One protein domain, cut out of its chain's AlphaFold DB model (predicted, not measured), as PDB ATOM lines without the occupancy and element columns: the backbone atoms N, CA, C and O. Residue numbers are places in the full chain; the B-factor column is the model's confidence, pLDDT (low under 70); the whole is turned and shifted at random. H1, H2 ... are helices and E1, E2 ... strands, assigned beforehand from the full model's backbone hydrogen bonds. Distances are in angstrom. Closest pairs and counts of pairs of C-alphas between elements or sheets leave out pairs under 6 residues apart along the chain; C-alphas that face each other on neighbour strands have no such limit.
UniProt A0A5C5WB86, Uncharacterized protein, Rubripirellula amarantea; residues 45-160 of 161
ATOM      1  N   SER A  45     144.494 140.757  97.174       96.06
ATOM      2  CA  SER A  45     145.654 139.924  96.949       96.06
ATOM      3  C   SER A  45     146.652 140.685  96.100       96.06
ATOM      4  O   SER A  45     146.268 141.299  95.105       96.06
ATOM      5  N   ALA A  46     147.906 140.676  96.532       96.88
ATOM      6  CA  ALA A  46     148.992 141.363  95.856       96.88
ATOM      7  C   ALA A  46     150.064 140.337  95.468       96.88
ATOM      8  O   ALA A  46     150.418 139.507  96.314       96.88
ATOM      9  N   PRO A  47     150.533 140.338  94.209       97.00
ATOM     10  CA  PRO A  47     151.549 139.402  93.759       97.00
ATOM     11  C   PRO A  47     152.907 139.738  94.378       97.00
ATOM     12  O   PRO A  47     153.287 140.901  94.468       97.00
ATOM     13  N   LEU A  48     153.639 138.694  94.742       97.00
ATOM     14  CA  LEU A  48     155.050 138.720  95.103       97.00
ATOM     15  C   LEU A  48     155.836 137.875  94.080       97.00
ATOM     16  O   LEU A  48     155.237 137.146  93.274       97.00
ATOM     17  N   PRO A  49     157.175 137.952  94.073       96.25
ATOM     18  CA  PRO A  49     157.998 137.116  93.210       96.25
ATOM     19  C   PRO A  49     157.746 135.615  93.409       96.25
ATOM     20  O   PRO A  49     157.138 135.164  94.380       96.25
ATOM     21  N   HIS A  50     158.183 134.820  92.431       95.38
ATOM     22  CA  HIS A  50     158.110 133.353  92.479       95.38
ATOM     23  C   HIS A  50     156.703 132.760  92.704       95.38
ATOM     24  O   HIS A  50     156.564 131.608  93.112       95.38
ATOM     25  N   GLY A  51     155.646 133.512  92.380       95.19
ATOM     26  CA  GLY A  51     154.261 133.042  92.476       95.19
ATOM     27  C   GLY A  51     153.688 133.062  93.894       95.19
ATOM     28  O   GLY A  51     152.622 132.482  94.113       95.19
ATOM     29  N   TYR A  52     154.376 133.720  94.830       97.81
ATOM     30  CA  TYR A  52     153.836 134.062  96.138       97.81
ATOM     31  C   TYR A  52     152.866 135.237  96.042       97.81
ATOM     32  O   TYR A  52     152.892 136.030  95.104       97.81
ATOM     33  N   PHE A  53     151.993 135.340  97.033       97.94
ATOM     34  CA  PHE A  53     151.009 136.397  97.154       97.94
ATOM     35  C   PHE A  53     150.840 136.779  98.614       97.94
ATOM     36  O   PHE A  53     150.899 135.941  99.516       97.94
ATOM     37  N   ILE A  54     150.524 138.048  98.826       98.12
ATOM     38  CA  ILE A  54     149.861 138.491 100.045       98.12
ATOM     39  C   ILE A  54     148.379 138.181  99.858       98.12
ATOM     40  O   ILE A  54     147.778 138.601  98.865       98.12
ATOM     41  N   HIS A  55     147.775 137.464 100.799       97.31
ATOM     42  CA  HIS A  55     146.335 137.235 100.828       97.31
ATOM     43  C   HIS A  55     145.743 137.874 102.075       97.31
ATOM     44  O   HIS A  55     145.980 137.412 103.193       97.31
ATOM     45  N   ARG A  56     144.931 138.915 101.874       96.19
ATOM     46  CA  ARG A  56     144.109 139.511 102.922       96.19
ATOM     47  C   ARG A  56     142.647 139.154 102.703       96.19
ATOM     48  O   ARG A  56     142.016 139.671 101.786       96.19
ATOM     49  N   THR A  57     142.098 138.353 103.607       94.12
ATOM     50  CA  THR A  57     140.664 137.999 103.649       94.12
ATOM     51  C   THR A  57     139.935 138.630 104.836       94.12
ATOM     52  O   THR A  57     138.717 138.537 104.949       94.12
ATOM     53  N   SER A  58     140.671 139.244 105.769       92.50
ATOM     54  CA  SER A  58     140.118 140.086 106.834       92.50
ATOM     55  C   SER A  58     141.212 140.937 107.485       92.50
ATOM     56  O   SER A  58     142.396 140.790 107.195       92.50
ATOM     57  N   ALA A  59     140.843 141.797 108.437       90.38
ATOM     58  CA  ALA A  59     141.815 142.584 109.199       90.38
ATOM     59  C   ALA A  59     142.788 141.732 110.041       90.38
ATOM     60  O   ALA A  59     143.865 142.218 110.393       90.38
ATOM     61  N   HIS A  60     142.430 140.492 110.388       93.62
ATOM     62  CA  HIS A  60     143.278 139.575 111.163       93.62
ATOM     63  C   HIS A  60     143.782 138.384 110.347       93.62
ATOM     64  O   HIS A  60     144.559 137.599 110.878       93.62
ATOM     65  N   GLN A  61     143.355 138.256 109.087       95.19
ATOM     66  CA  GLN A  61     143.770 137.203 108.164       95.19
ATOM     67  C   GLN A  61     144.567 137.819 107.026       95.19
ATOM     68  O   GLN A  61     143.997 138.223 106.011       95.19
ATOM     69  N   ILE A  62     145.874 137.921 107.253       97.81
ATOM     70  CA  ILE A  62     146.863 138.384 106.281       97.81
ATOM     71  C   ILE A  62     147.988 137.358 106.290       97.81
ATOM     72  O   ILE A  62     148.693 137.237 107.293       97.81
ATOM     73  N   ILE A  63     148.106 136.596 105.207       98.00
ATOM     74  CA  ILE A  63     149.096 135.523 105.042       98.00
ATOM     75  C   ILE A  63     149.953 135.779 103.806       98.00
ATOM     76  O   ILE A  63     149.499 136.448 102.875       98.00
ATOM     77  N   VAL A  64     151.147 135.190 103.777       98.50
ATOM     78  CA  VAL A  64     151.956 135.089 102.558       98.50
ATOM     79  C   VAL A  64     152.021 133.632 102.129       98.50
ATOM     80  O   VAL A  64     152.541 132.792 102.863       98.50
ATOM     81  N   ALA A  65     151.480 133.328 100.955       97.88
ATOM     82  CA  ALA A  65     151.436 131.977 100.408       97.88
ATOM     83  C   ALA A  65     151.381 132.012  98.871       97.88
ATOM     84  O   ALA A  65     151.029 133.044  98.302       97.88
ATOM     85  N   PRO A  66     151.711 130.914  98.173       96.50
ATOM     86  CA  PRO A  66     151.426 130.789  96.746       96.50
ATOM     87  C   PRO A  66     149.918 130.797  96.463       96.50
ATOM     88  O   PRO A  66     149.118 130.642  97.370       96.50
ATOM     89  N   GLN A  67     149.491 130.881  95.201       91.38
ATOM     90  CA  GLN A  67     148.055 130.836  94.856       91.38
ATOM     91  C   GLN A  67     147.354 129.524  95.275       91.38
ATOM     92  O   GLN A  67     146.146 129.499  95.518       91.38
ATOM     93  N   GLN A  68     148.097 128.418  95.297       91.31
ATOM     94  CA  GLN A  68     147.642 127.106  95.747       91.31
ATOM     95  C   GLN A  68     148.699 126.539  96.685       91.31
ATOM     96  O   GLN A  68     149.881 126.536  96.346       91.31
ATOM     97  N   TRP A  69     148.279 126.042  97.844       92.69
ATOM     98  CA  TRP A  69     149.185 125.458  98.823       92.69
ATOM     99  C   TRP A  69     148.566 124.247  99.514       92.69
ATOM    100  O   TRP A  69     147.347 124.102  99.620       92.69
ATOM    101  N   SER A  70     149.440 123.367  99.984       93.31
ATOM    102  CA  SER A  70     149.139 122.239 100.860       93.31
ATOM    103  C   SER A  70     149.668 122.524 102.276       93.31
ATOM    104  O   SER A  70     150.388 123.505 102.471       93.31
ATOM    105  N   PRO A  71     149.360 121.679 103.275       91.12
ATOM    106  CA  PRO A  71     149.904 121.833 104.627       91.12
ATOM    107  C   PRO A  71     151.440 121.862 104.706       91.12
ATOM    108  O   PRO A  71     151.977 122.466 105.626       91.12
ATOM    109  N   ASP A  72     152.133 121.249 103.741       92.44
ATOM    110  CA  ASP A  72     153.602 121.187 103.698       92.44
ATOM    111  C   ASP A  72     154.230 122.351 102.912       92.44
ATOM    112  O   ASP A  72     155.449 122.436 102.778       92.44
ATOM    113  N   THR A  73     153.408 123.234 102.337       95.38
ATOM    114  CA  THR A  73     153.907 124.374 101.564       95.38
ATOM    115  C   THR A  73     154.469 125.439 102.508       95.38
ATOM    116  O   THR A  73     153.767 125.851 103.434       95.38
ATOM    117  N   PRO A  74     155.694 125.940 102.275       97.12
ATOM    118  CA  PRO A  74     156.250 127.050 103.038       97.12
ATOM    119  C   PRO A  74     155.406 128.313 102.851       97.12
ATOM    120  O   PRO A  74     155.297 128.842 101.742       97.12
ATOM    121  N   ILE A  75     154.819 128.785 103.948       98.19
ATOM    122  CA  ILE A  75     153.995 129.994 104.017       98.19
ATOM    123  C   ILE A  75     154.395 130.820 105.239       98.19
ATOM    124  O   ILE A  75     154.908 130.273 106.216       98.19
ATOM    125  N   ILE A  76     154.091 132.117 105.218       98.50
ATOM    126  CA  ILE A  76     154.136 132.961 106.417       98.50
ATOM    127  C   ILE A  76     152.703 133.071 106.960       98.50
ATOM    128  O   ILE A  76     151.824 133.593 106.259       98.50
ATOM    129  N   PRO A  77     152.427 132.549 108.171       97.56
ATOM    130  CA  PRO A  77     151.068 132.459 108.687       97.56
ATOM    131  C   PRO A  77     150.498 133.823 109.098       97.56
ATOM    132  O   PRO A  77     151.185 134.842 109.148       97.56
ATOM    133  N   THR A  78     149.217 133.844 109.457       97.62
ATOM    134  CA  THR A  78     148.543 135.066 109.919       97.62
ATOM    135  C   THR A  78     149.015 135.470 111.318       97.62
ATOM    136  O   THR A  78     149.251 134.598 112.143       97.62
ATOM    137  N   LYS A  79     149.166 136.747 111.678       98.06
ATOM    138  CA  LYS A  79     148.758 137.997 111.018       98.06
ATOM    139  C   LYS A  79     149.982 138.810 110.586       98.06
ATOM    140  O   LYS A  79     150.586 139.486 111.419       98.06
ATOM    141  N   VAL A  80     150.335 138.772 109.303       98.50
ATOM    142  CA  VAL A  80     151.419 139.607 108.752       98.50
ATOM    143  C   VAL A  80     151.003 141.079 108.805       98.50
ATOM    144  O   VAL A  80     149.881 141.422 108.424       98.50
ATOM    145  N   VAL A  81     151.877 141.933 109.341       98.38
ATOM    146  CA  VAL A  81     151.631 143.380 109.495       98.38
ATOM    147  C   VAL A  81     152.620 144.224 108.706       98.38
ATOM    148  O   VAL A  81     152.222 145.237 108.145       98.38
ATOM    149  N   GLU A  82     153.869 143.780 108.612       98.69
ATOM    150  CA  GLU A  82     154.892 144.415 107.789       98.69
ATOM    151  C   GLU A  82     155.626 143.330 106.999       98.69
ATOM    152  O   GLU A  82     155.780 142.206 107.494       98.69
ATOM    153  N   LEU A  83     156.073 143.645 105.789       98.56
ATOM    154  CA  LEU A  83     156.924 142.767 104.991       98.56
ATOM    155  C   LEU A  83     157.784 143.564 104.015       98.56
ATOM    156  O   LEU A  83     157.505 144.726 103.750       98.56
ATOM    157  N   ASP A  84     158.811 142.914 103.488       98.62
ATOM    158  CA  ASP A  84     159.567 143.363 102.320       98.62
ATOM    159  C   ASP A  84     160.095 142.139 101.569       98.62
ATOM    160  O   ASP A  84     160.142 141.035 102.128       98.62
ATOM    161  N   HIS A  85     160.482 142.306 100.312       98.44
ATOM    162  CA  HIS A  85     161.001 141.223  99.496       98.44
ATOM    163  C   HIS A  85     161.992 141.704  98.431       98.44
ATOM    164  O   HIS A  85     161.915 142.821  97.927       98.44
ATOM    165  N   ASP A  86     162.880 140.806  98.022       97.75
ATOM    166  CA  ASP A  86     163.616 140.902  96.760       97.75
ATOM    167  C   ASP A  86     163.190 139.740  95.844       97.75
ATOM    168  O   ASP A  86     162.074 139.226  95.958       97.75
ATOM    169  N   ASP A  87     164.056 139.330  94.917       96.75
ATOM    170  CA  ASP A  87     163.811 138.176  94.052       96.75
ATOM    171  C   ASP A  87     164.019 136.824  94.764       96.75
ATOM    172  O   ASP A  87     163.595 135.802  94.245       96.75
ATOM    173  N   GLN A  88     164.662 136.755  95.932       97.81
ATOM    174  CA  GLN A  88     164.973 135.488  96.609       97.81
ATOM    175  C   GLN A  88     164.245 135.318  97.938       97.81
ATOM    176  O   GLN A  88     163.807 134.217  98.253       97.81
ATOM    177  N   PHE A  89     164.125 136.375  98.724       98.56
ATOM    178  CA  PHE A  89     163.640 136.351 100.086       98.56
ATOM    179  C   PHE A  89     162.408 137.226 100.263       98.56
ATOM    180  O   PHE A  89     162.274 138.291  99.668       98.56
ATOM    181  N   ILE A  90     161.539 136.788 101.167       98.75
ATOM    182  CA  ILE A  90     160.521 137.622 101.797       98.75
ATOM    183  C   ILE A  90     160.872 137.688 103.279       98.75
ATOM    184  O   ILE A  90     161.013 136.649 103.928       98.75
ATOM    185  N   ILE A  91     160.985 138.894 103.824       98.81
ATOM    186  CA  ILE A  91     161.038 139.116 105.267       98.81
ATOM    187  C   ILE A  91     159.680 139.608 105.743       98.81
ATOM    188  O   ILE A  91     159.021 140.381 105.054       98.81
ATOM    189  N   ALA A  92     159.244 139.165 106.916       98.81
ATOM    190  CA  ALA A  92     157.955 139.582 107.446       98.81
ATOM    191  C   ALA A  92     157.963 139.721 108.961       98.81
ATOM    192  O   ALA A  92     158.594 138.946 109.681       98.81
ATOM    193  N   LYS A  93     157.159 140.668 109.432       98.75
ATOM    194  CA  LYS A  93     156.775 140.834 110.827       98.75
ATOM    195  C   LYS A  93     155.326 140.424 110.988       98.75
ATOM    196  O   LYS A  93     154.431 140.853 110.254       98.75
ATOM    197  N   GLN A  94     155.093 139.605 111.992       98.62
ATOM    198  CA  GLN A  94     153.804 139.031 112.301       98.62
ATOM    199  C   GLN A  94     153.368 139.474 113.690       98.62
ATOM    200  O   GLN A  94     154.112 139.329 114.658       98.62
ATOM    201  N   GLN A  95     152.145 139.981 113.798       98.56
ATOM    202  CA  GLN A  95     151.533 140.258 115.090       98.56
ATOM    203  C   GLN A  95     150.903 138.983 115.649       98.56
ATOM    204  O   GLN A  95     150.109 138.324 114.971       98.56
ATOM    205  N   LEU A  96     151.233 138.659 116.897       97.81
ATOM    206  CA  LEU A  96     150.646 137.526 117.594       97.81
ATOM    207  C   LEU A  96     149.163 137.755 117.866       97.81
ATOM    208  O   LEU A  96     148.711 138.874 118.116       97.81
ATOM    209  N   LEU A  97     148.408 136.664 117.835       96.56
ATOM    210  CA  LEU A  97     147.002 136.645 118.202       96.56
ATOM    211  C   LEU A  97     146.829 135.907 119.532       96.56
ATOM    212  O   LEU A  97     147.594 135.003 119.867       96.56
ATOM    213  N   GLU A  98     145.821 136.295 120.302       95.75
ATOM    214  CA  GLU A  98     145.436 135.624 121.539       95.75
ATOM    215  C   GLU A  98     143.920 135.469 121.619       95.75
ATOM    216  O   GLU A  98     143.164 136.273 121.068       95.75
ATOM    217  N   ARG A  99     143.442 134.441 122.331       95.31
ATOM    218  CA  ARG A  99     142.002 134.289 122.564       95.31
ATOM    219  C   ARG A  99     141.488 135.480 123.355       95.31
ATOM    220  O   ARG A  99     141.974 135.741 124.452       95.31
ATOM    221  N   ARG A 100     140.425 136.125 122.866       95.12
ATOM    222  CA  ARG A 100     139.779 137.223 123.609       95.12
ATOM    223  C   ARG A 100     139.204 136.771 124.956       95.12
ATOM    224  O   ARG A 100     139.136 137.550 125.898       95.12
ATOM    225  N   SER A 101     138.805 135.499 125.038       95.38
ATOM    226  CA  SER A 101     138.227 134.879 126.229       95.38
ATOM    227  C   SER A 101     138.976 133.576 126.538       95.38
ATOM    228  O   SER A 101     138.473 132.494 126.227       95.38
ATOM    229  N   PRO A 102     140.177 133.630 127.144       92.94
ATOM    230  CA  PRO A 102     141.017 132.445 127.361       92.94
ATOM    231  C   PRO A 102     140.351 131.392 128.260       92.94
ATOM    232  O   PRO A 102     140.605 130.200 128.115       92.94
ATOM    233  N   ASN A 103     139.439 131.819 129.138       95.88
ATOM    234  CA  ASN A 103     138.717 130.943 130.062       95.88
ATOM    235  C   ASN A 103     137.386 130.407 129.501       95.88
ATOM    236  O   ASN A 103     136.695 129.661 130.192       95.88
ATOM    237  N   ASN A 104     136.992 130.794 128.281       95.44
ATOM    238  CA  ASN A 104     135.763 130.319 127.648       95.44
ATOM    239  C   ASN A 104     136.097 129.403 126.457       95.44
ATOM    240  O   ASN A 104     136.423 129.908 125.377       95.44
ATOM    241  N   PRO A 105     135.972 128.070 126.598       92.88
ATOM    242  CA  PRO A 105     136.333 127.136 125.533       92.88
ATOM    243  C   PRO A 105     135.490 127.318 124.262       92.88
ATOM    244  O   PRO A 105     135.998 127.082 123.167       92.88
ATOM    245  N   ASN A 106     134.254 127.816 124.385       96.12
ATOM    246  CA  ASN A 106     133.337 128.024 123.260       96.12
ATOM    247  C   ASN A 106     133.636 129.296 122.453       96.12
ATOM    248  O   ASN A 106     133.093 129.473 121.367       96.12
ATOM    249  N   ASP A 107     134.471 130.194 122.975       93.31
ATOM    250  CA  ASP A 107     134.803 131.456 122.320       93.31
ATOM    251  C   ASP A 107     136.193 131.399 121.685       93.31
ATOM    252  O   ASP A 107     137.189 131.789 122.300       93.31
ATOM    253  N   THR A 108     136.265 130.836 120.477       92.56
ATOM    254  CA  THR A 108     137.515 130.603 119.734       92.56
ATOM    255  C   THR A 108     138.024 131.837 118.996       92.56
ATOM    256  O   THR A 108     138.956 131.723 118.210       92.56
ATOM    257  N   TYR A 109     137.405 133.002 119.202       92.88
ATOM    258  CA  TYR A 109     137.825 134.224 118.536       92.88
ATOM    259  C   TYR A 109     139.188 134.685 119.057       92.88
ATOM    260  O   TYR A 109     139.394 134.836 120.269       92.88
ATOM    261  N   GLU A 110     140.090 134.962 118.124       94.75
ATOM    262  CA  GLU A 110     141.409 135.505 118.406       94.75
ATOM    263  C   GLU A 110     141.460 136.991 118.056       94.75
ATOM    264  O   GLU A 110     140.921 137.435 117.041       94.75
ATOM    265  N   GLN A 111     142.109 137.766 118.916       94.94
ATOM    266  CA  GLN A 111     142.351 139.190 118.735       94.94
ATOM    267  C   GLN A 111     143.856 139.462 118.687       94.94
ATOM    268  O   GLN A 111     144.630 138.679 119.239       94.94
ATOM    269  N   PRO A 112     144.292 140.567 118.061       96.56
ATOM    270  CA  PRO A 112     145.689 140.959 118.092       96.56
ATOM    271  C   PRO A 112     146.159 141.182 119.523       96.56
ATOM    272  O   PRO A 112     145.542 141.942 120.270       96.56
ATOM    273  N   LYS A 113     147.268 140.542 119.877       97.25
ATOM    274  CA  LYS A 113     147.981 140.810 121.113       97.25
ATOM    275  C   LYS A 113     148.812 142.087 120.915       97.25
ATOM    276  O   LYS A 113     149.654 142.122 120.010       97.25
ATOM    277  N   PRO A 114     148.559 143.160 121.684       94.94
ATOM    278  CA  PRO A 114     149.329 144.393 121.569       94.94
ATOM    279  C   PRO A 114     150.815 144.139 121.826       94.94
ATOM    280  O   PRO A 114     151.160 143.348 122.704       94.94
ATOM    281  N   ASP A 115     151.669 144.795 121.040       95.50
ATOM    282  CA  ASP A 115     153.131 144.812 121.202       95.50
ATOM    283  C   ASP A 115     153.821 143.434 121.206       95.50
ATOM    284  O   ASP A 115     154.964 143.297 121.638       95.50
ATOM    285  N   ALA A 116     153.138 142.400 120.709       97.88
ATOM    286  CA  ALA A 116     153.659 141.046 120.625       97.88
ATOM    287  C   ALA A 116     153.872 140.669 119.159       97.88
ATOM    288  O   ALA A 116     152.915 140.405 118.423       97.88
ATOM    289  N   PHE A 117     155.137 140.648 118.748       98.44
ATOM    290  CA  PHE A 117     155.542 140.398 117.373       98.44
ATOM    291  C   PHE A 117     156.533 139.244 117.283       98.44
ATOM    292  O   PHE A 117     157.275 138.969 118.224       98.44
ATOM    293  N   GLN A 118     156.538 138.599 116.125       98.62
ATOM    294  CA  GLN A 118     157.549 137.634 115.727       98.62
ATOM    295  C   GLN A 118     157.869 137.797 114.248       98.62
ATOM    296  O   GLN A 118     157.072 138.350 113.486       98.62
ATOM    297  N   TYR A 119     159.037 137.322 113.848       98.81
ATOM    298  CA  TYR A 119     159.609 137.597 112.540       98.81
ATOM    299  C   TYR A 119     159.850 136.310 111.760       98.81
ATOM    300  O   TYR A 119     160.000 135.228 112.335       98.81
ATOM    301  N   TRP A 120     159.861 136.443 110.439       98.88
ATOM    302  CA  TRP A 120     159.946 135.331 109.504       98.88
ATOM    303  C   TRP A 120     160.833 135.691 108.319       98.88
ATOM    304  O   TRP A 120     160.842 136.839 107.869       98.88
ATOM    305  N   ILE A 121     161.523 134.686 107.787       98.81
ATOM    306  CA  ILE A 121     162.242 134.755 106.512       98.81
ATOM    307  C   ILE A 121     161.724 133.609 105.648       98.81
ATOM    308  O   ILE A 121     161.679 132.466 106.097       98.81
ATOM    309  N   LEU A 122     161.330 133.891 104.414       98.69
ATOM    310  CA  LEU A 122     160.957 132.881 103.432       98.69
ATOM    311  C   LEU A 122     161.936 132.950 102.267       98.69
ATOM    312  O   LEU A 122     162.050 133.990 101.631       98.69
ATOM    313  N   ASP A 123     162.617 131.844 101.989       98.12
ATOM    314  CA  ASP A 123     163.425 131.646 100.786       98.12
ATOM    315  C   ASP A 123     162.523 131.106  99.670       98.12
ATOM    316  O   ASP A 123     161.943 130.023  99.785       98.12
ATOM    317  N   MET A 124     162.363 131.899  98.614       96.44
ATOM    318  CA  MET A 124     161.543 131.597  97.446       96.44
ATOM    319  C   MET A 124     162.285 130.753  96.402       96.44
ATOM    320  O   MET A 124     161.636 130.047  95.628       96.44
ATOM    321  N   GLN A 125     163.623 130.801  96.363       94.06
ATOM    322  CA  GLN A 125     164.421 129.992  95.433       94.06
ATOM    323  C   GLN A 125     164.505 128.540  95.894       94.06
ATOM    324  O   GLN A 125     164.353 127.619  95.089       94.06
ATOM    325  N   THR A 126     164.712 128.342  97.194       94.06
ATOM    326  CA  THR A 126     164.619 127.041  97.855       94.06
ATOM    327  C   THR A 126     163.448 127.097  98.827       94.06
ATOM    328  O   THR A 126     163.686 127.394  99.995       94.06
ATOM    329  N   PRO A 127     162.203 126.810  98.375       94.12
ATOM    330  CA  PRO A 127     160.986 127.006  99.158       94.12
ATOM    331  C   PRO A 127     161.134 126.496 100.587       94.12
ATOM    332  O   PRO A 127     161.048 125.294 100.860       94.12
ATOM    333  N   LYS A 128     161.375 127.430 101.505       97.69
ATOM    334  CA  LYS A 128     161.608 127.150 102.916       97.69
ATOM    335  C   LYS A 128     161.312 128.395 103.728       97.69
ATOM    336  O   LYS A 128     161.705 129.499 103.371       97.69
ATOM    337  N   VAL A 129     160.630 128.187 104.844       98.19
ATOM    338  CA  VAL A 129     160.327 129.236 105.811       98.19
ATOM    339  C   VAL A 129     161.177 129.031 107.061       98.19
ATOM    340  O   VAL A 129     161.370 127.903 107.519       98.19
ATOM    341  N   TYR A 130     161.694 130.130 107.588       98.50
ATOM    342  CA  TYR A 130     162.494 130.217 108.797       98.50
ATOM    343  C   TYR A 130     161.739 131.089 109.799       98.50
ATOM    344  O   TYR A 130     161.317 132.201 109.469       98.50
ATOM    345  N   GLY A 131     161.540 130.561 111.004       97.75
ATOM    346  CA  GLY A 131     160.813 131.221 112.081       97.75
ATOM    347  C   GLY A 131     159.818 130.285 112.779       97.75
ATOM    348  O   GLY A 131     159.774 129.085 112.485       97.75
ATOM    349  N   PRO A 132     159.008 130.824 113.702       98.25
ATOM    350  CA  PRO A 132     159.002 132.227 114.117       98.25
ATOM    351  C   PRO A 132     160.247 132.601 114.928       98.25
ATOM    352  O   PRO A 132     160.763 131.773 115.676       98.25
ATOM    353  N   PHE A 133     160.684 133.851 114.807       98.62
ATOM    354  CA  PHE A 133     161.828 134.398 115.538       98.62
ATOM    355  C   PHE A 133     161.437 135.582 116.420       98.62
ATOM    356  O   PHE A 133     160.531 136.353 116.089       98.62
ATOM    357  N   THR A 134     162.171 135.768 117.515       98.50
ATOM    358  CA  THR A 134     162.331 137.087 118.143       98.50
ATOM    359  C   THR A 134     163.096 138.035 117.210       98.50
ATOM    360  O   THR A 134     163.661 137.607 116.207       98.50
ATOM    361  N   GLU A 135     163.122 139.333 117.516       98.00
ATOM    362  CA  GLU A 135     163.874 140.312 116.711       98.00
ATOM    363  C   GLU A 135     165.378 139.991 116.676       98.00
ATOM    364  O   GLU A 135     165.993 139.986 115.616       98.00
ATOM    365  N   GLU A 136     165.945 139.616 117.824       98.31
ATOM    366  CA  GLU A 136     167.362 139.256 117.950       98.31
ATOM    367  C   GLU A 136     167.712 137.998 117.135       98.31
ATOM    368  O   GLU A 136     168.708 137.975 116.412       98.31
ATOM    369  N   GLU A 137     166.885 136.948 117.214       98.69
ATOM    370  CA  GLU A 137     167.061 135.726 116.414       98.69
ATOM    371  C   GLU A 137     166.893 136.003 114.918       98.69
ATOM    372  O   GLU A 137     167.634 135.454 114.104       98.69
ATOM    373  N   PHE A 138     165.954 136.878 114.558       98.56
ATOM    374  CA  PHE A 138     165.734 137.284 113.178       98.56
ATOM    375  C   PHE A 138     166.963 137.971 112.597       98.56
ATOM    376  O   PHE A 138     167.384 137.594 111.510       98.56
ATOM    377  N   ASP A 139     167.584 138.906 113.314       98.06
ATOM    378  CA  ASP A 139     168.797 139.580 112.843       98.06
ATOM    379  C   ASP A 139     169.971 138.606 112.657       98.06
ATOM    380  O   ASP A 139     170.726 138.703 111.681       98.06
ATOM    381  N   ILE A 140     170.108 137.629 113.562       98.38
ATOM    382  CA  ILE A 140     171.131 136.578 113.473       98.38
ATOM    383  C   ILE A 140     170.899 135.699 112.239       98.38
ATOM    384  O   ILE A 140     171.816 135.514 111.436       98.38
ATOM    385  N   GLU A 141     169.685 135.176 112.066       98.31
ATOM    386  CA  GLU A 141     169.332 134.286 110.952       98.31
ATOM    387  C   GLU A 141     169.360 135.021 109.611       98.31
ATOM    388  O   GLU A 141     169.899 134.509 108.630       98.31
ATOM    389  N   ARG A 142     168.877 136.267 109.572       98.06
ATOM    390  CA  ARG A 142     168.949 137.156 108.406       98.06
ATOM    391  C   ARG A 142     170.389 137.322 107.928       98.06
ATOM    392  O   ARG A 142     170.661 137.189 106.735       98.06
ATOM    393  N   SER A 143     171.307 137.575 108.857       97.75
ATOM    394  CA  SER A 143     172.739 137.675 108.571       97.75
ATOM    395  C   SER A 143     173.324 136.337 108.102       97.75
ATOM    396  O   SER A 143     174.035 136.288 107.099       97.75
ATOM    397  N   GLY A 144     172.977 135.233 108.774       98.00
ATOM    398  CA  GLY A 144     173.444 133.886 108.433       98.00
ATOM    399  C   GLY A 144     172.994 133.399 107.052       98.00
ATOM    400  O   GLY A 144     173.753 132.716 106.363       98.00
ATOM    401  N   LEU A 145     171.793 133.790 106.625       97.75
ATOM    402  CA  LEU A 145     171.230 133.503 105.302       97.75
ATOM    403  C   LEU A 145     171.674 134.503 104.222       97.75
ATOM    404  O   LEU A 145     171.318 134.329 103.059       97.75
ATOM    405  N   ALA A 146     172.450 135.529 104.590       97.62
ATOM    406  CA  ALA A 146     172.852 136.625 103.709       97.62
ATOM    407  C   ALA A 146     171.656 137.325 103.033       97.62
ATOM    408  O   ALA A 146     171.732 137.720 101.867       97.62
ATOM    409  N   VAL A 147     170.550 137.492 103.769       98.00
ATOM    410  CA  VAL A 147     169.403 138.281 103.305       98.00
ATOM    411  C   VAL A 147     169.846 139.742 103.160       98.00
ATOM    412  O   VAL A 147     170.422 140.289 104.112       98.00
ATOM    413  N   PRO A 148     169.576 140.402 102.022       97.44
ATOM    414  CA  PRO A 148     170.099 141.738 101.767       97.44
ATOM    415  C   PRO A 148     169.634 142.768 102.803       97.44
ATOM    416  O   PRO A 148     168.495 142.719 103.275       97.44
ATOM    417  N   THR A 149     170.515 143.686 103.205       95.56
ATOM    418  CA  THR A 149     170.254 144.653 104.291       95.56
ATOM    419  C   THR A 149     169.356 145.812 103.860       95.56
ATOM    420  O   THR A 149     168.782 146.491 104.710       95.56
ATOM    421  N   GLU A 150     169.199 146.014 102.555       97.19
ATOM    422  CA  GLU A 150     168.270 146.961 101.947       97.19
ATOM    423  C   GLU A 150     166.802 146.586 102.153       97.19
ATOM    424  O   GLU A 150     165.966 147.483 102.104       97.19
ATOM    425  N   LEU A 151     166.494 145.311 102.427       97.75
ATOM    426  CA  LEU A 151     165.130 144.898 102.743       97.75
ATOM    427  C   LEU A 151     164.704 145.489 104.092       97.75
ATOM    428  O   LEU A 151     165.289 145.202 105.143       97.75
ATOM    429  N   GLN A 152     163.682 146.329 104.076       97.38
ATOM    430  CA  GLN A 152     163.148 147.031 105.231       97.38
ATOM    431  C   GLN A 152     161.656 146.773 105.351       97.38
ATOM    432  O   GLN A 152     160.876 147.090 104.457       97.38
ATOM    433  N   LEU A 153     161.266 146.243 106.510       98.12
ATOM    434  CA  LEU A 153     159.873 145.987 106.851       98.12
ATOM    435  C   LEU A 153     159.036 147.261 106.684       98.12
ATOM    436  O   LEU A 153     159.284 148.272 107.343       98.12
ATOM    437  N   HIS A 154     158.037 147.189 105.811       97.75
ATOM    438  CA  HIS A 154     157.062 148.246 105.571       97.75
ATOM    439  C   HIS A 154     155.646 147.685 105.643       97.75
ATOM    440  O   HIS A 154     155.450 146.468 105.637       97.75
ATOM    441  N   ASP A 155     154.652 148.562 105.779       98.00
ATOM    442  CA  ASP A 155     153.279 148.144 106.037       98.00
ATOM    443  C   ASP A 155     152.766 147.266 104.883       98.00
ATOM    444  O   ASP A 155     152.875 147.608 103.707       98.00
ATOM    445  N   VAL A 156     152.169 146.118 105.214       97.12
ATOM    446  CA  VAL A 156     151.589 145.200 104.221       97.12
ATOM    447  C   VAL A 156     150.540 145.871 103.323       97.12
ATOM    448  O   VAL A 156     150.283 145.418 102.206       97.12
ATOM    449  N   TYR A 157     149.912 146.949 103.789       96.56
ATOM    450  CA  TYR A 157     148.956 147.726 103.014       96.56
ATOM    451  C   TYR A 157     149.592 148.561 101.899       96.56
ATOM    452  O   TYR A 157     148.853 148.958 100.995       96.56
ATOM    453  N   ASP A 158     150.913 148.754 101.894       96.88
ATOM    454  CA  ASP A 158     151.631 149.421 100.801       96.88
ATOM    455  C   ASP A 158     151.587 148.598  99.497       96.88
ATOM    456  O   ASP A 158     151.711 149.149  98.406       96.88
ATOM    457  N   TYR A 159     151.300 147.292  99.588       95.38
ATOM    458  CA  TYR A 159     151.115 146.387  98.443       95.38
ATOM    459  C   TYR A 159     149.694 146.377  97.869       95.38
ATOM    460  O   TYR A 159     149.398 145.608  96.950       95.38
ATOM    461  N   ARG A 160     148.768 147.155  98.434       92.31
ATOM    462  CA  ARG A 160     147.378 147.162  97.969       92.31
ATOM    463  C   ARG A 160     147.307 147.657  96.504       92.31
ATOM    464  O   ARG A 160     147.842 148.731  96.235       92.31
TER     465      ARG A 160
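This is residues 45 to 160 of the 161 residues of an uncharacterized protein of Rubripirellula amarantea (UniProt A0A5C5WB86). A twisted four-stranded antiparallel sheet, E4 - E5 - E6 - E7, has helix H1 packed on one face, while a smaller three-stranded antiparallel sheet, E1 - E2 - E3, meets its E4 edge through E3. Short H2 packs beside E4, and the loop of residues 100 to 109 beyond the E5 and E6 hairpin lies at one end of the longest axis. The printed part has 116 residues, ordered E1 E2 E3 E4 E5 E6 E7 H1 H2, of mixed class. It is compact, with a radius of gyration of the C-alphas of 14.5 A and spans of 44 by 32 by 28 A.

In the larger sheet, E4 is residues 80 to 85, E5 89 to 99 (31.3 A), E6 110 to 123 (28.5 A) and E7 128 to 133. H1 is residues 135 to 144, 14.2 A. E1 is residues 45 to 47, from C-alpha 45 at (145.654, 139.924, 96.949), E2 52 to 58 and E3 61 to 66. H2, residues 156 to 159, ends with C-alpha 159 at (151.115, 146.387, 98.443).

E4 to E7 form a meander, each strand the antiparallel neighbour of the one before, as do E1 to E3. N 84 and O 91 are 3.0 A apart, N 92 and O 120 3.0 A, N 121 and O 130 3.0 A. E6 bends by 101 degrees at residue 114. H1 is over E6 and E7, 8.8 A over the sheet, along the strands at 4 degrees to E6 on the local plane; its closest C-alphas to E6 are those of Phe 138 and Tyr 119, 6.2 A. The closest C-alphas of E3 and E4 are those of Ile 62 and Val 80, 5.3 A. In the smaller sheet, N 46 and O 54 are 3.1 A apart, N 55 and O 63 2.9 A. H2 stands at the larger sheet's level, with C-alphas 156 and 82 4.9 A apart, the closest of H2 and E4. In H1 every O i to N i+4 pair is within hydrogen-bond range; H2 is too short for one.

The C-alphas farthest apart, of Asn 106 and Glu 150, are 45.1 A apart. The printed part has no cut; the links E3 to E4 and H1 to H2 are long. No printed residue is under 70 in pLDDT.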